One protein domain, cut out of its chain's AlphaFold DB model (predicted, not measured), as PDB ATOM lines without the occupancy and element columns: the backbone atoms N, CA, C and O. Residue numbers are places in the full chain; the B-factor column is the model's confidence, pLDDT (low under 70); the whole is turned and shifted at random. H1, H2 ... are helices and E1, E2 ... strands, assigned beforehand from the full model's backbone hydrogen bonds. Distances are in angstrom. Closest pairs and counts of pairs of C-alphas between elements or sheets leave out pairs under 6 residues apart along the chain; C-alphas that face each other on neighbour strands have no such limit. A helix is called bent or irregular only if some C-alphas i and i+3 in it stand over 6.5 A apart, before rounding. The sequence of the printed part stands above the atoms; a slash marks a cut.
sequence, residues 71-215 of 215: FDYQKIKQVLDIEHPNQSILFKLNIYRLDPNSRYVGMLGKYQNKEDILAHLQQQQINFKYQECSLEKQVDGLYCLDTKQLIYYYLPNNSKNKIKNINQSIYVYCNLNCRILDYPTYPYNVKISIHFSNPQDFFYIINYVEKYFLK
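AT A GLANCE: This is residues 71 to 215 of the 215 residues of an uncharacterized protein of Simonsiella muelleri ATCC 29453 (UniProt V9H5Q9). A twisted sheet of six strands curls round one helix, H3, which covers one face of it. The short helix H1 packs on H3 at the E1 end of the sheet, while H2 grazes the sheet at the E2 end, where residues 122 to 127 stick out. The printed part has 145 residues, with three named helices and six named strands in the order H1 E1 H2 E2 E3 E4 E5 E6 H3; the sheet, in the order E1 E6 E5 E4 E3 E2, is antiparallel throughout. The class is mixed, helices and strands, though under half of the residues are in named elements. The whole is compact, with a radius of gyration of the C-alphas of 15.4 A and spans of 45 by 43 by 28 A.

IN THESE COORDINATES: The edge strand E1, residues 90 to 97, is 23.8 A long and starts at C-alpha 90 (156.482, 124.755, 135.852). Next across the sheet come E6, residues 190 to 196, 19.8 A long, then E5, residues 178 to 183, E4, residues 170 to 174, E3, residues 150 to 154, and the other edge strand E2, residues 142 to 146. H3, residues 199 to 212, is 20.3 A long and ends at C-alpha 212 (157.605, 122.301, 120.373). H1, residues 73 to 80, begins at C-alpha 73 (162.043, 127.169, 133.110), and H2, residues 114 to 123, is 14.4 A long.

HOW THE PARTS SIT: E2 E3 E4 E5 E6 form a meander, each strand the antiparallel neighbour of the one before. E1 and E6 are antiparallel at 164 degrees, with N 92 and O 195 at 2.8 A. Within hydrogen-bond range are N 180 and O 194 across the neighbours E5 and E6, 2.8 A, N 173 and O 179 across the neighbours E4 and E5, 2.9 A, and N 152 and O 172 across the neighbours E3 and E4, 2.8 A. In the hairpin of E2 and E3, N 145 and O 151 are 2.8 A apart. H3 is on the sheet, two layers with the helix on one face; its closest C-alphas to E5 are Pro 199 and Cys 178, 6.3 A. H1 and H3 touch at a steep tilt of 50 degrees, the same way, the closest C-alphas being those of Leu 80 and Tyr 208, 6.2 A. H1 and H2 are apart. Every O i to N i+4 pair is within hydrogen-bond range in H1 and H2, and 7 of 10 in H3, which is irregular, but only just: C-alphas 200 and 203 are 6.8 A apart.

THE WHOLE: The C-alphas farthest apart, of Glu 83 and Gln 125, are 46.0 A apart. The printed part has no cut and ends at the chain's last residue, 215. The links E1 to H2, H2 to E2 and E3 to E4 are long. The mean pLDDT of the printed part is 82.2; residues 102 to 110, 125 to 129, 184 to 188 and 214 to 215 are under 70.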
ATOM      1  N   PHE A  71     157.581 120.192 132.448       92.00
ATOM      2  CA  PHE A  71     158.548 121.087 131.837       92.00
ATOM      3  C   PHE A  71     158.774 122.296 132.733       92.00
ATOM      4  O   PHE A  71     157.823 122.886 133.246       92.00
ATOM      5  N   ASP A  72     160.038 122.661 132.887       91.06
ATOM      6  CA  ASP A  72     160.497 123.738 133.751       91.06
ATOM      7  C   ASP A  72     160.997 124.949 132.948       91.06
ATOM      8  O   ASP A  72     160.986 124.982 131.708       91.06
ATOM      9  N   TYR A  73     161.483 125.949 133.679       89.81
ATOM     10  CA  TYR A  73     162.043 127.169 133.110       89.81
ATOM     11  C   TYR A  73     163.208 126.921 132.138       89.81
ATOM     12  O   TYR A  73     163.313 127.637 131.141       89.81
ATOM     13  N   GLN A  74     164.068 125.923 132.383       90.69
ATOM     14  CA  GLN A  74     165.222 125.645 131.522       90.69
ATOM     15  C   GLN A  74     164.760 125.146 130.163       90.69
ATOM     16  O   GLN A  74     165.248 125.603 129.125       90.69
ATOM     17  N   LYS A  75     163.767 124.250 130.151       89.25
ATOM     18  CA  LYS A  75     163.237 123.740 128.892       89.25
ATOM     19  C   LYS A  75     162.517 124.823 128.096       89.25
ATOM     20  O   LYS A  75     162.703 124.907 126.880       89.25
ATOM     21  N   ILE A  76     161.752 125.677 128.774       86.38
ATOM     22  CA  ILE A  76     161.070 126.809 128.139       86.38
ATOM     23  C   ILE A  76     162.080 127.789 127.551       86.38
ATOM     24  O   ILE A  76     161.961 128.134 126.375       86.38
ATOM     25  N   LYS A  77     163.106 128.172 128.320       89.50
ATOM     26  CA  LYS A  77     164.204 129.026 127.857       89.50
ATOM     27  C   LYS A  77     164.856 128.466 126.595       89.50
ATOM     28  O   LYS A  77     164.958 129.179 125.601       89.50
ATOM     29  N   GLN A  78     165.234 127.187 126.619       90.12
ATOM     30  CA  GLN A  78     165.897 126.520 125.497       90.12
ATOM     31  C   GLN A  78     165.040 126.529 124.225       90.12
ATOM     32  O   GLN A  78     165.544 126.778 123.135       90.12
ATOM     33  N   VAL A  79     163.751 126.206 124.344       87.81
ATOM     34  CA  VAL A  79     162.878 126.075 123.174       87.81
ATOM     35  C   VAL A  79     162.443 127.434 122.656       87.81
ATOM     36  O   VAL A  79     162.426 127.635 121.443       87.81
ATOM     37  N   LEU A  80     162.067 128.362 123.536       86.44
ATOM     38  CA  LEU A  80     161.547 129.665 123.131       86.44
ATOM     39  C   LEU A  80     162.625 130.663 122.743       86.44
ATOM     40  O   LEU A  80     162.305 131.532 121.938       86.44
ATOM     41  N   ASP A  81     163.863 130.467 123.197       88.38
ATOM     42  CA  ASP A  81     164.973 131.402 122.999       88.38
ATOM     43  C   ASP A  81     164.695 132.763 123.660       88.38
ATOM     44  O   ASP A  81     164.687 133.816 123.031       88.38
ATOM     45  N   ILE A  82     164.366 132.717 124.956       82.31
ATOM     46  CA  ILE A  82     164.065 133.895 125.780       82.31
ATOM     47  C   ILE A  82     165.047 133.990 126.945       82.31
ATOM     48  O   ILE A  82     165.292 133.011 127.650       82.31
ATOM     49  N   GLU A  83     165.617 135.171 127.174       77.88
ATOM     50  CA  GLU A  83     166.697 135.332 128.157       77.88
ATOM     51  C   GLU A  83     166.209 135.209 129.608       77.88
ATOM     52  O   GLU A  83     166.896 134.603 130.443       77.88
ATOM     53  N   HIS A  84     164.996 135.707 129.875       78.69
ATOM     54  CA  HIS A  84     164.429 135.857 131.217       78.69
ATOM     55  C   HIS A  84     162.955 135.403 131.304       78.69
ATOM     56  O   HIS A  84     162.077 136.228 131.560       78.69
ATOM     57  N   PRO A  85     162.641 134.105 131.107       76.81
ATOM     58  CA  PRO A  85     161.329 133.594 131.498       76.81
ATOM     59  C   PRO A  85     161.126 133.747 133.007       76.81
ATOM     60  O   PRO A  85     162.088 133.870 133.771       76.81
ATOM     61  N   ASN A  86     159.873 133.658 133.453       80.31
ATOM     62  CA  ASN A  86     159.581 133.517 134.874       80.31
ATOM     63  C   ASN A  86     160.319 132.285 135.437       80.31
ATOM     64  O   ASN A  86     160.090 131.170 134.982       80.31
ATOM     65  N   GLN A  87     161.213 132.470 136.412       83.06
ATOM     66  CA  GLN A  87     162.066 131.390 136.928       83.06
ATOM     67  C   GLN A  87     161.282 130.311 137.687       83.06
ATOM     68  O   GLN A  87     161.759 129.185 137.802       83.06
ATOM     69  N   SER A  88     160.085 130.632 138.188       85.56
ATOM     70  CA  SER A  88     159.224 129.678 138.894       85.56
ATOM     71  C   SER A  88     158.307 128.874 137.971       85.56
ATOM     72  O   SER A  88     157.507 128.075 138.460       85.56
ATOM     73  N   ILE A  89     158.406 129.068 136.652       88.00
ATOM     74  CA  ILE A  89     157.515 128.409 135.704       88.00
ATOM     75  C   ILE A  89     157.709 126.890 135.723       88.00
ATOM     76  O   ILE A  89     158.803 126.355 135.516       88.00
ATOM     77  N   LEU A  90     156.599 126.198 135.942       90.50
ATOM     78  CA  LEU A  90     156.482 124.755 135.852       90.50
ATOM     79  C   LEU A  90     155.119 124.440 135.249       90.50
ATOM     80  O   LEU A  90     154.091 124.930 135.724       90.50
ATOM     81  N   PHE A  91     155.105 123.602 134.218       93.69
ATOM     82  CA  PHE A  91     153.854 123.097 133.676       93.69
ATOM     83  C   PHE A  91     153.923 121.611 133.356       93.69
ATOM     84  O   PHE A  91     154.983 121.049 133.096       93.69
ATOM     85  N   LYS A  92     152.759 120.973 133.383       94.31
ATOM     86  CA  LYS A  92     152.531 119.589 132.990       94.31
ATOM     87  C   LYS A  92     151.656 119.580 131.747       94.31
ATOM     88  O   LYS A  92     150.583 120.185 131.744       94.31
ATOM     89  N   LEU A  93     152.117 118.901 130.708       92.94
ATOM     90  CA  LEU A  93     151.384 118.685 129.472       92.94
ATOM     91  C   LEU A  93     150.932 117.240 129.390       92.94
ATOM     92  O   LEU A  93     151.755 116.331 129.501       92.94
ATOM     93  N   ASN A  94     149.651 117.063 129.105       91.69
ATOM     94  CA  ASN A  94     149.066 115.768 128.828       91.69
ATOM     95  C   ASN A  94     148.442 115.776 127.431       91.69
ATOM     96  O   ASN A  94     147.733 116.724 127.075       91.69
ATOM     97  N   ILE A  95     148.697 114.726 126.653       89.88
ATOM     98  CA  ILE A  95     148.146 114.547 125.309       89.88
ATOM     99  C   ILE A  95     147.518 113.162 125.220       89.88
ATOM    100  O   ILE A  95     148.191 112.144 125.372       89.88
ATOM    101  N   TYR A  96     146.233 113.153 124.901       88.75
ATOM    102  CA  TYR A  96     145.414 111.955 124.796       88.75
ATOM    103  C   TYR A  96     144.905 111.800 123.372       88.75
ATOM    104  O   TYR A  96     144.695 112.792 122.670       88.75
ATOM    105  N   ARG A  97     144.629 110.564 122.959       87.50
ATOM    106  CA  ARG A  97     143.842 110.323 121.750       87.50
ATOM    107  C   ARG A  97     142.403 110.755 122.001       87.50
ATOM    108  O   ARG A  97     141.809 110.368 123.005       87.50
ATOM    109  N   LEU A  98     141.836 111.518 121.075       82.75
ATOM    110  CA  LEU A  98     140.402 111.771 121.077       82.75
ATOM    111  C   LEU A  98     139.682 110.524 120.552       82.75
ATOM    112  O   LEU A  98     140.057 109.984 119.508       82.75
ATOM    113  N   ASP A  99     138.663 110.062 121.276       76.38
ATOM    114  CA  ASP A  99     137.795 108.985 120.795       76.38
ATOM    115  C   ASP A  99     137.150 109.420 119.462       76.38
ATOM    116  O   ASP A  99     136.516 110.477 119.422       76.38
ATOM    117  N   PRO A 100     137.306 108.652 118.365       73.12
ATOM    118  CA  PRO A 100     136.723 108.991 117.067       73.12
ATOM    119  C   PRO A 100     135.188 109.073 117.081       73.12
ATOM    120  O   PRO A 100     134.615 109.745 116.227       73.12
ATOM    121  N   ASN A 101     134.522 108.423 118.038       70.94
ATOM    122  CA  ASN A 101     133.073 108.514 118.229       70.94
ATOM    123  C   ASN A 101     132.669 109.674 119.146       70.94
ATOM    124  O   ASN A 101     131.476 109.948 119.328       70.94
ATOM    125  N   SER A 102     133.644 110.368 119.735       69.50
ATOM    126  CA  SER A 102     133.380 111.540 120.545       69.50
ATOM    127  C   SER A 102     132.775 112.632 119.676       69.50
ATOM    128  O   SER A 102     133.392 113.144 118.747       69.50
ATOM    129  N   ARG A 103     131.560 113.061 120.030       58.31
ATOM    130  CA  ARG A 103     130.951 114.279 119.469       58.31
ATOM    131  C   ARG A 103     131.621 115.555 119.984       58.31
ATOM    132  O   ARG A 103     131.192 116.655 119.642       58.31
ATOM    133  N   TYR A 104     132.628 115.416 120.845       56.72
ATOM    134  CA  TYR A 104     133.383 116.524 121.390       56.72
ATOM    135  C   TYR A 104     134.338 117.060 120.325       56.72
ATOM    136  O   TYR A 104     135.487 116.642 120.213       56.72
ATOM    137  N   VAL A 105     133.850 118.004 119.531       53.31
ATOM    138  CA  VAL A 105     134.718 118.913 118.790       53.31
ATOM    139  C   VAL A 105     135.359 119.795 119.862       53.31
ATOM    140  O   VAL A 105     134.629 120.458 120.602       53.31
ATOM    141  N   GLY A 106     136.688 119.754 120.017       52.00
ATOM    142  CA  GLY A 106     137.402 120.670 120.916       52.00
ATOM    143  C   GLY A 106     136.953 122.118 120.694       52.00
ATOM    144  O   GLY A 106     136.355 122.422 119.661       52.00
ATOM    145  N   MET A 107     137.189 123.013 121.660       51.22
ATOM    146  CA  MET A 107     136.685 124.392 121.591       51.22
ATOM    147  C   MET A 107     137.133 125.096 120.296       51.22
ATOM    148  O   MET A 107     138.212 125.676 120.239       51.22
ATOM    149  N   LEU A 108     136.282 125.083 119.264       52.88
ATOM    150  CA  LEU A 108     136.335 126.041 118.168       52.88
ATOM    151  C   LEU A 108     136.168 127.417 118.807       52.88
ATOM    152  O   LEU A 108     135.286 127.573 119.653       52.88
ATOM    153  N   GLY A 109     137.032 128.373 118.449       58.66
ATOM    154  CA  GLY A 109     137.066 129.719 119.030       58.66
ATOM    155  C   GLY A 109     135.689 130.274 119.357       58.66
ATOM    156  O   GLY A 109     134.961 130.720 118.474       58.66
ATOM    157  N   LYS A 110     135.341 130.198 120.642       68.62
ATOM    158  CA  LYS A 110     133.977 130.411 121.122       68.62
ATOM    159  C   LYS A 110     133.674 131.893 121.320       68.62
ATOM    160  O   LYS A 110     132.519 132.288 121.220       68.62
ATOM    161  N   TYR A 111     134.707 132.693 121.586       84.00
ATOM    162  CA  TYR A 111     134.580 134.104 121.939       84.00
ATOM    163  C   TYR A 111     135.571 134.958 121.148       84.00
ATOM    164  O   TYR A 111     136.752 134.624 121.050       84.00
ATOM    165  N   GLN A 112     135.107 136.073 120.593       84.62
ATOM    166  CA  GLN A 112     135.949 137.054 119.905       84.62
ATOM    167  C   GLN A 112     136.313 138.217 120.830       84.62
ATOM    168  O   GLN A 112     137.398 138.789 120.714       84.62
ATOM    169  N   ASN A 113     135.423 138.559 121.760       87.56
ATOM    170  CA  ASN A 113     135.565 139.681 122.684       87.56
ATOM    171  C   ASN A 113     134.964 139.355 124.071       87.56
ATOM    172  O   ASN A 113     134.534 138.227 124.332       87.56
ATOM    173  N   LYS A 114     134.984 140.334 124.988       88.00
ATOM    174  CA  LYS A 114     134.450 140.151 126.346       88.00
ATOM    175  C   LYS A 114     132.921 140.113 126.352       88.00
ATOM    176  O   LYS A 114     132.333 139.402 127.158       88.00
ATOM    177  N   GLU A 115     132.280 140.833 125.441       88.38
ATOM    178  CA  GLU A 115     130.829 140.895 125.307       88.38
ATOM    179  C   GLU A 115     130.250 139.519 124.944       88.38
ATOM    180  O   GLU A 115     129.254 139.109 125.536       88.38
ATOM    181  N   ASP A 116     130.923 138.755 124.079       88.19
ATOM    182  CA  ASP A 116     130.545 137.381 123.729       88.19
ATOM    183  C   ASP A 116     130.572 136.457 124.957       88.19
ATOM    184  O   ASP A 116     129.701 135.598 125.132       88.19
ATOM    185  N   ILE A 117     131.569 136.639 125.833       86.81
ATOM    186  CA  ILE A 117     131.696 135.880 127.084       86.81
ATOM    187  C   ILE A 117     130.517 136.211 127.999       86.81
ATOM    188  O   ILE A 117     129.829 135.304 128.473       86.81
ATOM    189  N   LEU A 118     130.260 137.502 128.224       85.94
ATOM    190  CA  LEU A 118     129.182 137.966 129.097       85.94
ATOM    191  C   LEU A 118     127.808 137.512 128.587       85.94
ATOM    192  O   LEU A 118     127.012 136.985 129.366       85.94
ATOM    193  N   ALA A 119     127.551 137.634 127.282       84.56
ATOM    194  CA  ALA A 119     126.311 137.183 126.655       84.56
ATOM    195  C   ALA A 119     126.104 135.672 126.827       84.56
ATOM    196  O   ALA A 119     125.009 135.225 127.179       84.56
ATOM    197  N   HIS A 120     127.160 134.872 126.650       82.94
ATOM    198  CA  HIS A 120     127.080 133.430 126.862       82.94
ATOM    199  C   HIS A 120     126.754 133.065 128.314       82.94
ATOM    200  O   HIS A 120     125.906 132.206 128.558       82.94
ATOM    201  N   LEU A 121     127.403 133.720 129.283       79.19
ATOM    202  CA  LEU A 121     127.150 133.478 130.705       79.19
ATOM    203  C   LEU A 121     125.714 133.844 131.102       79.19
ATOM    204  O   LEU A 121     125.094 133.117 131.878       79.19
ATOM    205  N   GLN A 122     125.164 134.922 130.534       77.25
ATOM    206  CA  GLN A 122     123.766 135.312 130.728       77.25
ATOM    207  C   GLN A 122     122.789 134.278 130.144       77.25
ATOM    208  O   GLN A 122     121.830 133.892 130.811       77.25
ATOM    209  N   GLN A 123     123.046 133.783 128.927       75.38
ATOM    210  CA  GLN A 123     122.187 132.795 128.260       75.38
ATOM    211  C   GLN A 123     122.128 131.450 128.986       75.38
ATOM    212  O   GLN A 123     121.086 130.800 128.990       75.38
ATOM    213  N   GLN A 124     123.226 131.023 129.613       70.69
ATOM    214  CA  GLN A 124     123.273 129.737 130.310       70.69
ATOM    215  C   GLN A 124     122.508 129.730 131.649       70.69
ATOM    216  O   GLN A 124     122.520 128.708 132.332       70.69
ATOM    217  N   GLN A 125     121.855 130.838 132.042       58.44
ATOM    218  CA  GLN A 125     121.165 130.996 133.337       58.44
ATOM    219  C   GLN A 125     122.030 130.548 134.527       58.44
ATOM    220  O   GLN A 125     121.547 130.040 135.542       58.44
ATOM    221  N   ILE A 126     123.347 130.710 134.396       60.22
ATOM    222  CA  ILE A 126     124.306 130.332 135.421       60.22
ATOM    223  C   ILE A 126     124.139 131.346 136.556       60.22
ATOM    224  O   ILE A 126     124.667 132.451 136.498       60.22
ATOM    225  N   ASN A 127     123.415 130.962 137.611       53.47
ATOM    226  CA  ASN A 127     123.189 131.751 138.836       53.47
ATOM    227  C   ASN A 127     124.467 132.022 139.664       53.47
ATOM    228  O   ASN A 127     124.397 132.354 140.849       53.47
ATOM    229  N   PHE A 128     125.658 131.859 139.085       59.28
ATOM    230  CA  PHE A 128     126.890 132.238 139.758       59.28
ATOM    231  C   PHE A 128     127.035 133.752 139.673       59.28
ATOM    232  O   PHE A 128     127.071 134.321 138.586       59.28
ATOM    233  N   LYS A 129     127.166 134.404 140.831       68.12
ATOM    234  CA  LYS A 129     127.691 135.767 140.881       68.12
ATOM    235  C   LYS A 129     129.108 135.722 140.313       68.12
ATOM    236  O   LYS A 129     129.992 135.135 140.935       68.12
ATOM    237  N   TYR A 130     129.286 136.277 139.125       76.38
ATOM    238  CA  TYR A 130     130.592 136.562 138.555       76.38
ATOM    239  C   TYR A 130     130.806 138.071 138.583       76.38
ATOM    240  O   TYR A 130     129.865 138.850 138.427       76.38
ATOM    241  N   GLN A 131     132.048 138.472 138.799       87.56
ATOM    242  CA  GLN A 131     132.487 139.855 138.682       87.56
ATOM    243  C   GLN A 131     133.832 139.878 137.970       87.56
ATOM    244  O   GLN A 131     134.536 138.869 137.934       87.56
ATOM    245  N   GLU A 132     134.200 141.011 137.390       90.50
ATOM    246  CA  GLU A 132     135.558 141.161 136.876       90.50
ATOM    247  C   GLU A 132     136.569 141.076 138.025       90.50
ATOM    248  O   GLU A 132     136.293 141.484 139.158       90.50
ATOM    249  N   CYS A 133     137.736 140.507 137.741       91.44
ATOM    250  CA  CYS A 133     138.777 140.352 138.748       91.44
ATOM    251  C   CYS A 133     139.312 141.701 139.239       91.44
ATOM    252  O   CYS A 133     139.503 142.639 138.457       91.44
ATOM    253  N   SER A 134     139.634 141.761 140.536       90.38
ATOM    254  CA  SER A 134     140.387 142.871 141.123       90.38
ATOM    255  C   SER A 134     141.754 143.029 140.451       90.38
ATOM    256  O   SER A 134     142.304 142.065 139.916       90.38
ATOM    257  N   LEU A 135     142.323 144.238 140.521       89.25
ATOM    258  CA  LEU A 135     143.610 144.581 139.897       89.25
ATOM    259  C   LEU A 135     144.732 143.588 140.239       89.25
ATOM    260  O   LEU A 135     145.491 143.203 139.361       89.25
ATOM    261  N   GLU A 136     144.796 143.118 141.485       89.38
ATOM    262  CA  GLU A 136     145.815 142.166 141.957       89.38
ATOM    263  C   GLU A 136     145.764 140.803 141.255       89.38
ATOM    264  O   GLU A 136     146.766 140.096 141.190       89.38
ATOM    265  N   LYS A 137     144.593 140.418 140.742       89.94
ATOM    266  CA  LYS A 137     144.373 139.140 140.056       89.94
ATOM    267  C   LYS A 137     144.418 139.283 138.535       89.94
ATOM    268  O   LYS A 137     144.319 138.273 137.835       89.94
ATOM    269  N   GLN A 138     144.511 140.507 138.014       90.31
ATOM    270  CA  GLN A 138     144.572 140.747 136.577       90.31
ATOM    271  C   GLN A 138     145.924 140.316 136.011       90.31
ATOM    272  O   GLN A 138     146.972 140.502 136.621       90.31
ATOM    273  N   VAL A 139     145.877 139.748 134.811       91.06
ATOM    274  CA  VAL A 139     147.048 139.336 134.039       91.06
ATOM    275  C   VAL A 139     146.981 140.055 132.706       91.06
ATOM    276  O   VAL A 139     145.978 139.948 131.997       91.06
ATOM    277  N   ASP A 140     148.030 140.800 132.363       89.44
ATOM    278  CA  ASP A 140     148.031 141.586 131.130       89.44
ATOM    279  C   ASP A 140     147.888 140.676 129.901       89.44
ATOM    280  O   ASP A 140     148.574 139.663 129.754       89.44
ATOM    281  N   GLY A 141     146.959 141.036 129.016       89.50
ATOM    282  CA  GLY A 141     146.597 140.238 127.844       89.50
ATOM    283  C   GLY A 141     145.569 139.123 128.081       89.50
ATOM    284  O   GLY A 141     145.233 138.445 127.105       89.50
ATOM    285  N   LEU A 142     145.050 138.947 129.306       92.12
ATOM    286  CA  LEU A 142     143.945 138.033 129.634       92.12
ATOM    287  C   LEU A 142     142.746 138.792 130.226       92.12
ATOM    288  O   LEU A 142     142.901 139.657 131.084       92.12
ATOM    289  N   TYR A 143     141.530 138.426 129.816       92.12
ATOM    290  CA  TYR A 143     140.302 138.872 130.481       92.12
ATOM    291  C   TYR A 143     139.983 137.949 131.659       92.12
ATOM    292  O   TYR A 143     140.019 136.734 131.488       92.12
ATOM    293  N   CYS A 144     139.672 138.492 132.838       92.81
ATOM    294  CA  CYS A 144     139.534 137.711 134.070       92.81
ATOM    295  C   CYS A 144     138.159 137.893 134.718       92.81
ATOM    296  O   CYS A 144     137.717 139.019 134.956       92.81
ATOM    297  N   LEU A 145     137.531 136.768 135.057       91.44
ATOM    298  CA  LEU A 145     136.312 136.697 135.854       91.44
ATOM    299  C   LEU A 145     136.595 136.003 137.186       91.44
ATOM    300  O   LEU A 145     137.104 134.880 137.233       91.44
ATOM    301  N   ASP A 146     136.218 136.680 138.265       88.56
ATOM    302  CA  ASP A 146     136.237 136.156 139.619       88.56
ATOM    303  C   ASP A 146     134.887 135.500 139.907       88.56
ATOM    304  O   ASP A 146     133.831 136.143 139.917       88.56
ATOM    305  N   THR A 147     134.924 134.186 140.094       79.38
ATOM    306  CA  THR A 147     133.777 133.380 140.515       79.38
ATOM    307  C   THR A 147     134.143 132.666 141.822       79.38
ATOM    308  O   THR A 147     135.033 133.101 142.546       79.38
ATOM    309  N   LYS A 148     133.533 131.515 142.145       79.81
ATOM    310  CA  LYS A 148     134.113 130.629 143.179       79.81
ATOM    311  C   LYS A 148     135.542 130.175 142.825       79.81
ATOM    312  O   LYS A 148     136.256 129.703 143.702       79.81
ATOM    313  N   GLN A 149     135.923 130.284 141.550       84.81
ATOM    314  CA  GLN A 149     137.258 130.065 140.992       84.81
ATOM    315  C   GLN A 149     137.616 131.189 140.012       84.81
ATOM    316  O   GLN A 149     136.729 131.853 139.471       84.81
ATOM    317  N   LEU A 150     138.907 131.377 139.749       90.31
ATOM    318  CA  LEU A 150     139.360 132.353 138.766       90.31
ATOM    319  C   LEU A 150     139.297 131.760 137.370       90.31
ATOM    320  O   LEU A 150     139.739 130.639 137.120       90.31
ATOM    321  N   ILE A 151     138.743 132.535 136.454       91.12
ATOM    322  CA  ILE A 151     138.640 132.164 135.057       91.12
ATOM    323  C   ILE A 151     139.315 133.254 134.241       91.12
ATOM    324  O   ILE A 151     138.911 134.412 134.308       91.12
ATOM    325  N   TYR A 152     140.287 132.865 133.427       92.62
ATOM    326  CA  TYR A 152     140.936 133.749 132.474       92.62
ATOM    327  C   TYR A 152     140.585 133.347 131.045       92.62
ATOM    328  O   TYR A 152     140.497 132.166 130.712       92.62
ATOM    329  N   TYR A 153     140.427 134.342 130.185       91.00
ATOM    330  CA  TYR A 153     140.200 134.178 128.762       91.00
ATOM    331  C   TYR A 153     141.301 134.899 127.998       91.00
ATOM    332  O   TYR A 153     141.456 136.118 128.104       91.00
ATOM    333  N   TYR A 154     142.045 134.154 127.190       91.25
ATOM    334  CA  TYR A 154     142.860 134.741 126.138       91.25
ATOM    335  C   TYR A 154     141.958 135.033 124.941       91.25
ATOM    336  O   TYR A 154     141.339 134.120 124.394       91.25
ATOM    337  N   LEU A 155     141.885 136.304 124.549       89.88
ATOM    338  CA  LEU A 155     141.095 136.778 123.415       89.88
ATOM    339  C   LEU A 155     142.052 137.310 122.338       89.88
ATOM    340  O   LEU A 155     142.588 138.406 122.500       89.88
ATOM    341  N   PRO A 156     142.294 136.574 121.243       83.62
ATOM    342  CA  PRO A 156     143.381 136.869 120.304       83.62
ATOM    343  C   PRO A 156     143.235 138.209 119.574       83.62
ATOM    344  O   PRO A 156     144.243 138.831 119.245       83.62
ATOM    345  N   ASN A 157     142.004 138.673 119.340       79.94
ATOM    346  CA  ASN A 157     141.752 139.953 118.669       79.94
ATOM    347  C   ASN A 157     141.988 141.163 119.582       79.94
ATOM    348  O   ASN A 157     142.272 142.249 119.088       79.94
ATOM    349  N   ASN A 158     141.904 140.964 120.900       70.75
ATOM    350  CA  ASN A 158     141.948 142.037 121.894       70.75
ATOM    351  C   ASN A 158     143.181 141.949 122.809       70.75
ATOM    352  O   ASN A 158     143.370 142.805 123.672       70.75
ATOM    353  N   SER A 159     144.013 140.914 122.661       75.38
ATOM    354  CA  SER A 159     145.186 140.715 123.509       75.38
ATOM    355  C   SER A 159     146.366 141.548 123.020       75.38
ATOM    356  O   SER A 159     146.769 141.465 121.860       75.38
ATOM    357  N   LYS A 160     146.979 142.298 123.943       73.62
ATOM    358  CA  LYS A 160     148.268 142.971 123.714       73.62
ATOM    359  C   LYS A 160     149.398 141.972 123.447       73.62
ATOM    360  O   LYS A 160     150.315 142.267 122.689       73.62
ATOM    361  N   ASN A 161     149.295 140.776 124.027       80.06
ATOM    362  CA  ASN A 161     150.281 139.704 123.932       80.06
ATOM    363  C   ASN A 161     149.833 138.669 122.897       80.06
ATOM    364  O   ASN A 161     149.548 137.515 123.221       80.06
ATOM    365  N   LYS A 162     149.719 139.102 121.636       81.31
ATOM    366  CA  LYS A 162     149.229 138.247 120.553       81.31
ATOM    367  C   LYS A 162     150.170 137.066 120.305       81.31
ATOM    368  O   LYS A 162     151.340 137.232 119.968       81.31
ATOM    369  N   ILE A 163     149.619 135.864 120.395       83.19
ATOM    370  CA  ILE A 163     150.293 134.603 120.093       83.19
ATOM    371  C   ILE A 163     150.091 134.290 118.606       83.19
ATOM    372  O   ILE A 163     148.959 134.155 118.142       83.19
ATOM    373  N   LYS A 164     151.192 134.190 117.850       77.12
ATOM    374  CA  LYS A 164     151.215 134.207 116.373       77.12
ATOM    375  C   LYS A 164     150.244 133.223 115.702       77.12
ATOM    376  O   LYS A 164     149.589 133.600 114.735       77.12
ATOM    377  N   ASN A 165     150.160 131.997 116.211       77.75
ATOM    378  CA  ASN A 165     149.398 130.908 115.592       77.75
ATOM    379  C   ASN A 165     148.039 130.656 116.263       77.75
ATOM    380  O   ASN A 165     147.289 129.790 115.823       77.75
ATOM    381  N   ILE A 166     147.695 131.431 117.295       80.44
ATOM    382  CA  ILE A 166     146.454 131.262 118.048       80.44
ATOM    383  C   ILE A 166     145.483 132.372 117.706       80.44
ATOM    384  O   ILE A 166     145.586 133.503 118.176       80.44
ATOM    385  N   ASN A 167     144.513 131.998 116.878       79.38
ATOM    386  CA  ASN A 167     143.438 132.840 116.366       79.38
ATOM    387  C   ASN A 167     142.079 132.555 117.025       79.38
ATOM    388  O   ASN A 167     141.060 133.071 116.578       79.38
ATOM    389  N   GLN A 168     142.060 131.761 118.092       81.19
ATOM    390  CA  GLN A 168     140.849 131.407 118.820       81.19
ATOM    391  C   GLN A 168     140.974 131.679 120.316       81.19
ATOM    392  O   GLN A 168     142.078 131.693 120.864       81.19
ATOM    393  N   SER A 169     139.835 131.903 120.972       86.06
ATOM    394  CA  SER A 169     139.804 132.112 122.416       86.06
ATOM    395  C   SER A 169     140.275 130.875 123.168       86.06
ATOM    396  O   SER A 169     139.815 129.773 122.866       86.06
ATOM    397  N   ILE A 170     141.093 131.069 124.201       87.88
ATOM    398  CA  ILE A 170     141.474 129.999 125.128       87.88
ATOM    399  C   ILE A 170     140.947 130.336 126.511       87.88
ATOM    400  O   ILE A 170     141.128 131.445 127.008       87.88
ATOM    401  N   TYR A 171     140.313 129.347 127.126       87.31
ATOM    402  CA  TYR A 171     139.847 129.403 128.498       87.31
ATOM    403  C   TYR A 171     140.882 128.764 129.429       87.31
ATOM    404  O   TYR A 171     141.299 127.621 129.227       87.31
ATOM    405  N   VAL A 172     141.276 129.498 130.465       91.25
ATOM    406  CA  VAL A 172     142.163 129.042 131.532       91.25
ATOM    407  C   VAL A 172     141.386 129.080 132.834       91.25
ATOM    408  O   VAL A 172     140.874 130.115 133.257       91.25
ATOM    409  N   TYR A 173     141.331 127.946 133.506       90.88
ATOM    410  CA  TYR A 173     140.706 127.830 134.808       90.88
ATOM    411  C   TYR A 173     141.768 127.789 135.895       90.88
ATOM    412  O   TYR A 173     142.631 126.917 135.847       90.88
ATOM    413  N   CYS A 174     141.672 128.659 136.894       91.00
ATOM    414  CA  CYS A 174     142.619 128.747 137.995       91.00
ATOM    415  C   CYS A 174     141.921 128.646 139.358       91.00
ATOM    416  O   CYS A 174     140.939 129.327 139.652       91.00
ATOM    417  N   ASN A 175     142.471 127.790 140.213       86.12
ATOM    418  CA  ASN A 175     142.221 127.799 141.652       86.12
ATOM    419  C   ASN A 175     143.576 127.945 142.361       86.12
ATOM    420  O   ASN A 175     144.276 128.918 142.112       86.12
ATOM    421  N   LEU A 176     144.009 126.943 143.137       83.94
ATOM    422  CA  LEU A 176     145.398 126.843 143.605       83.94
ATOM    423  C   LEU A 176     146.396 126.623 142.457       83.94
ATOM    424  O   LEU A 176     147.555 126.992 142.573       83.94
ATOM    425  N   ASN A 177     145.936 126.010 141.365       88.69
ATOM    426  CA  ASN A 177     146.683 125.822 140.126       88.69
ATOM    427  C   ASN A 177     145.786 126.180 138.941       88.69
ATOM    428  O   ASN A 177     144.555 126.087 139.029       88.69
ATOM    429  N   CYS A 178     146.412 126.531 137.830       93.12
ATOM    430  CA  CYS A 178     145.781 126.789 136.552       93.12
ATOM    431  C   CYS A 178     145.757 125.547 135.662       93.12
ATOM    432  O   CYS A 178     146.637 124.683 135.710       93.12
ATOM    433  N   ARG A 179     144.727 125.458 134.823       92.62
ATOM    434  CA  ARG A 179     144.611 124.443 133.785       92.62
ATOM    435  C   ARG A 179     143.930 124.983 132.540       92.62
ATOM    436  O   ARG A 179     142.957 125.732 132.628       92.62
ATOM    437  N   ILE A 180     144.401 124.519 131.395       89.94
ATOM    438  CA  ILE A 180     143.700 124.609 130.119       89.94
ATOM    439  C   ILE A 180     143.258 123.198 129.799       89.94
ATOM    440  O   ILE A 180     144.087 122.302 129.641       89.94
ATOM    441  N   LEU A 181     141.949 123.009 129.762       77.56
ATOM    442  CA  LEU A 181     141.354 121.763 129.318       77.56
ATOM    443  C   LEU A 181     141.026 121.912 127.845       77.56
ATOM    444  O   LEU A 181     140.516 122.956 127.441       77.56
ATOM    445  N   ASP A 182     141.291 120.858 127.082       70.06
ATOM    446  CA  ASP A 182     140.831 120.759 125.702       70.06
ATOM    447  C   ASP A 182     141.325 121.933 124.847       70.06
ATOM    448  O   ASP A 182     140.559 122.544 124.098       70.06
ATOM    449  N   TYR A 183     142.622 122.249 124.993       70.56
ATOM    450  CA  TYR A 183     143.287 123.247 124.156       70.56
ATOM    451  C   TYR A 183     142.991 122.934 122.689       70.56
ATOM    452  O   TYR A 183     143.024 121.752 122.327       70.56
ATOM    453  N   PRO A 184     142.677 123.951 121.866       62.50
ATOM    454  CA  PRO A 184     142.092 123.722 120.566       62.50
ATOM    455  C   PRO A 184     142.842 122.677 119.756       62.50
ATOM    456  O   PRO A 184     144.041 122.772 119.491       62.50
ATOM    457  N   THR A 185     142.099 121.643 119.406       60.38
ATOM    458  CA  THR A 185     142.643 120.385 118.931       60.38
ATOM    459  C   THR A 185     142.813 120.476 117.424       60.38
ATOM    460  O   THR A 185     142.013 119.940 116.660       60.38
ATOM    461  N   TYR A 186     143.824 121.219 116.979       56.31
ATOM    462  CA  TYR A 186     144.427 120.960 115.682       56.31
ATOM    463  C   TYR A 186     145.775 120.274 115.934       56.31
ATOM    464  O   TYR A 186     146.643 120.881 116.558       56.31
ATOM    465  N   PRO A 187     145.961 119.020 115.494       63.06
ATOM    466  CA  PRO A 187     145.047 118.216 114.674       63.06
ATOM    467  C   PRO A 187     143.889 117.580 115.470       63.06
ATOM    468  O   PRO A 187     144.001 117.301 116.659       63.06
ATOM    469  N   TYR A 188     142.770 117.317 114.787       67.62
ATOM    470  CA  TYR A 188     141.458 116.994 115.379       67.62
ATOM    471  C   TYR A 188     141.349 115.686 116.178       67.62
ATOM    472  O   TYR A 188     140.293 115.415 116.739       67.62
ATOM    473  N   ASN A 189     142.393 114.856 116.236       80.31
ATOM    474  CA  ASN A 189     142.328 113.537 116.872       80.31
ATOM    475  C   ASN A 189     143.096 113.433 118.199       80.31
ATOM    476  O   ASN A 189     143.320 112.326 118.696       80.31
ATOM    477  N   VAL A 190     143.490 114.570 118.777       83.94
ATOM    478  CA  VAL A 190     144.114 114.644 120.103       83.94
ATOM    479  C   VAL A 190     143.327 115.538 121.040       83.94
ATOM    480  O   VAL A 190     142.687 116.481 120.601       83.94
ATOM    481  N   LYS A 191     143.423 115.268 122.339       84.94
ATOM    482  CA  LYS A 191     143.006 116.154 123.423       84.94
ATOM    483  C   LYS A 191     144.248 116.599 124.179       84.94
ATOM    484  O   LYS A 191     145.033 115.760 124.615       84.94
ATOM    485  N   ILE A 192     144.406 117.907 124.353       86.12
ATOM    486  CA  ILE A 192     145.544 118.499 125.057       86.12
ATOM    487  C   ILE A 192     145.049 119.111 126.370       86.12
ATOM    488  O   ILE A 192     144.126 119.927 126.376       86.12
ATOM    489  N   SER A 193     145.675 118.720 127.481       89.75
ATOM    490  CA  SER A 193     145.471 119.320 128.801       89.75
ATOM    491  C   SER A 193     146.786 119.883 129.317       89.75
ATOM    492  O   SER A 193     147.813 119.207 129.287       89.75
ATOM    493  N   ILE A 194     146.756 121.115 129.809       93.12
ATOM    494  CA  ILE A 194     147.936 121.828 130.303       93.12
ATOM    495  C   ILE A 194     147.655 122.251 131.737       93.12
ATOM    496  O   ILE A 194     146.648 122.905 131.980       93.12
ATOM    497  N   HIS A 195     148.534 121.915 132.676       94.38
ATOM    498  CA  HIS A 195     148.437 122.319 134.082       94.38
ATOM    499  C   HIS A 195     149.657 123.143 134.473       94.38
ATOM    500  O   HIS A 195     150.769 122.764 134.124       94.38
ATOM    501  N   PHE A 196     149.469 124.241 135.194       94.44
ATOM    502  CA  PHE A 196     150.545 125.160 135.570       94.44
ATOM    503  C   PHE A 196     150.168 125.989 136.793       94.44
ATOM    504  O   PHE A 196     149.006 126.019 137.185       94.44
ATOM    505  N   SER A 197     151.139 126.639 137.425       90.38
ATOM    506  CA  SER A 197     150.917 127.265 138.733       90.38
ATOM    507  C   SER A 197     150.337 128.678 138.655       90.38
ATOM    508  O   SER A 197     149.436 128.991 139.428       90.38
ATOM    509  N   ASN A 198     150.809 129.524 137.733       90.44
ATOM    510  CA  ASN A 198     150.438 130.942 137.696       90.44
ATOM    511  C   ASN A 198     149.774 131.336 136.362       90.44
ATOM    512  O   ASN A 198     150.321 131.018 135.309       90.44
ATOM    513  N   PRO A 199     148.645 132.075 136.357       91.00
ATOM    514  CA  PRO A 199     147.997 132.514 135.117       91.00
ATOM    515  C   PRO A 199     148.912 133.341 134.195       91.00
ATOM    516  O   PRO A 199     148.768 133.256 132.978       91.00
ATOM    517  N   GLN A 200     149.892 134.074 134.733       90.19
ATOM    518  CA  GLN A 200     150.878 134.831 133.950       90.19
ATOM    519  C   GLN A 200     151.780 133.926 133.091       90.19
ATOM    520  O   GLN A 200     152.224 134.336 132.015       90.19
ATOM    521  N   ASP A 201     152.018 132.684 133.525       91.50
ATOM    522  CA  ASP A 201     152.868 131.725 132.811       91.50
ATOM    523  C   ASP A 201     152.238 131.245 131.497       91.50
ATOM    524  O   ASP A 201     152.938 130.719 130.629       91.50
ATOM    525  N   PHE A 202     150.932 131.476 131.321       92.19
ATOM    526  CA  PHE A 202     150.163 131.142 130.125       92.19
ATOM    527  C   PHE A 202     150.903 131.489 128.826       92.19
ATOM    528  O   PHE A 202     151.024 130.643 127.939       92.19
ATOM    529  N   PHE A 203     151.438 132.708 128.718       90.88
ATOM    530  CA  PHE A 203     152.058 133.186 127.481       90.88
ATOM    531  C   PHE A 203     153.366 132.467 127.149       90.88
ATOM    532  O   PHE A 203     153.676 132.278 125.973       90.88
ATOM    533  N   TYR A 204     154.122 132.023 128.151       90.62
ATOM    534  CA  TYR A 204     155.308 131.199 127.923       90.62
ATOM    535  C   TYR A 204     154.907 129.770 127.556       90.62
ATOM    536  O   TYR A 204     155.426 129.202 126.597       90.62
ATOM    537  N   ILE A 205     153.944 129.200 128.278       91.38
ATOM    538  CA  ILE A 205     153.538 127.804 128.100       91.38
ATOM    539  C   ILE A 205     152.904 127.589 126.731       91.38
ATOM    540  O   ILE A 205     153.295 126.670 126.019       91.38
ATOM    541  N   ILE A 206     151.964 128.445 126.327       89.62
ATOM    542  CA  ILE A 206     151.302 128.287 125.032       89.62
ATOM    543  C   ILE A 206     152.291 128.463 123.886       89.62
ATOM    544  O   ILE A 206     152.327 127.623 122.992       89.62
ATOM    545  N   ASN A 207     153.167 129.470 123.932       88.25
ATOM    546  CA  ASN A 207     154.206 129.611 122.911       88.25
ATOM    547  C   ASN A 207     155.130 128.387 122.859       88.25
ATOM    548  O   ASN A 207     155.540 127.971 121.773       88.25
ATOM    549  N   TYR A 208     155.468 127.802 124.013       89.25
ATOM    550  CA  TYR A 208     156.264 126.579 124.056       89.25
ATOM    551  C   TYR A 208     155.516 125.433 123.380       89.25
ATOM    552  O   TYR A 208     156.098 124.733 122.551       89.25
ATOM    553  N   VAL A 209     154.230 125.260 123.703       87.94
ATOM    554  CA  VAL A 209     153.404 124.190 123.143       87.94
ATOM    555  C   VAL A 209     153.301 124.316 121.624       87.94
ATOM    556  O   VAL A 209     153.574 123.348 120.916       87.94
ATOM    557  N   GLU A 210     153.045 125.521 121.117       83.81
ATOM    558  CA  GLU A 210     153.034 125.814 119.681       83.81
ATOM    559  C   GLU A 210     154.373 125.487 119.008       83.81
ATOM    560  O   GLU A 210     154.418 124.837 117.966       83.81
ATOM    561  N   LYS A 211     155.493 125.931 119.598       82.88
ATOM    562  CA  LYS A 211     156.823 125.803 118.982       82.88
ATOM    563  C   LYS A 211     157.387 124.384 119.063       82.88
ATOM    564  O   LYS A 211     158.180 124.021 118.191       82.88
ATOM    565  N   TYR A 212     157.051 123.630 120.108       79.44
ATOM    566  CA  TYR A 212     157.605 122.301 120.373       79.44
ATOM    567  C   TYR A 212     156.708 121.163 119.880       79.44
ATOM    568  O   TYR A 212     157.240 120.153 119.429       79.44
ATOM    569  N   PHE A 213     155.380 121.304 119.963       75.81
ATOM    570  CA  PHE A 213     154.451 120.200 119.695       75.81
ATOM    571  C   PHE A 213     153.632 120.344 118.414       75.81
ATOM    572  O   PHE A 213     153.388 119.330 117.769       75.81
ATOM    573  N   LEU A 214     153.200 121.553 118.042       69.62
ATOM    574  CA  LEU A 214     152.286 121.760 116.904       69.62
ATOM    575  C   LEU A 214     152.985 122.215 115.610       69.62
ATOM    576  O   LEU A 214     152.340 122.772 114.723       69.62
ATOM    577  N   LYS A 215     154.297 121.987 115.500       59.81
ATOM    578  CA  LYS A 215     155.058 122.215 114.264       59.81
ATOM    579  C   LYS A 215     154.885 121.096 113.246       59.81
ATOM    580  O   LYS A 215     154.854 119.917 113.660       59.81
TER     581      LYS A 215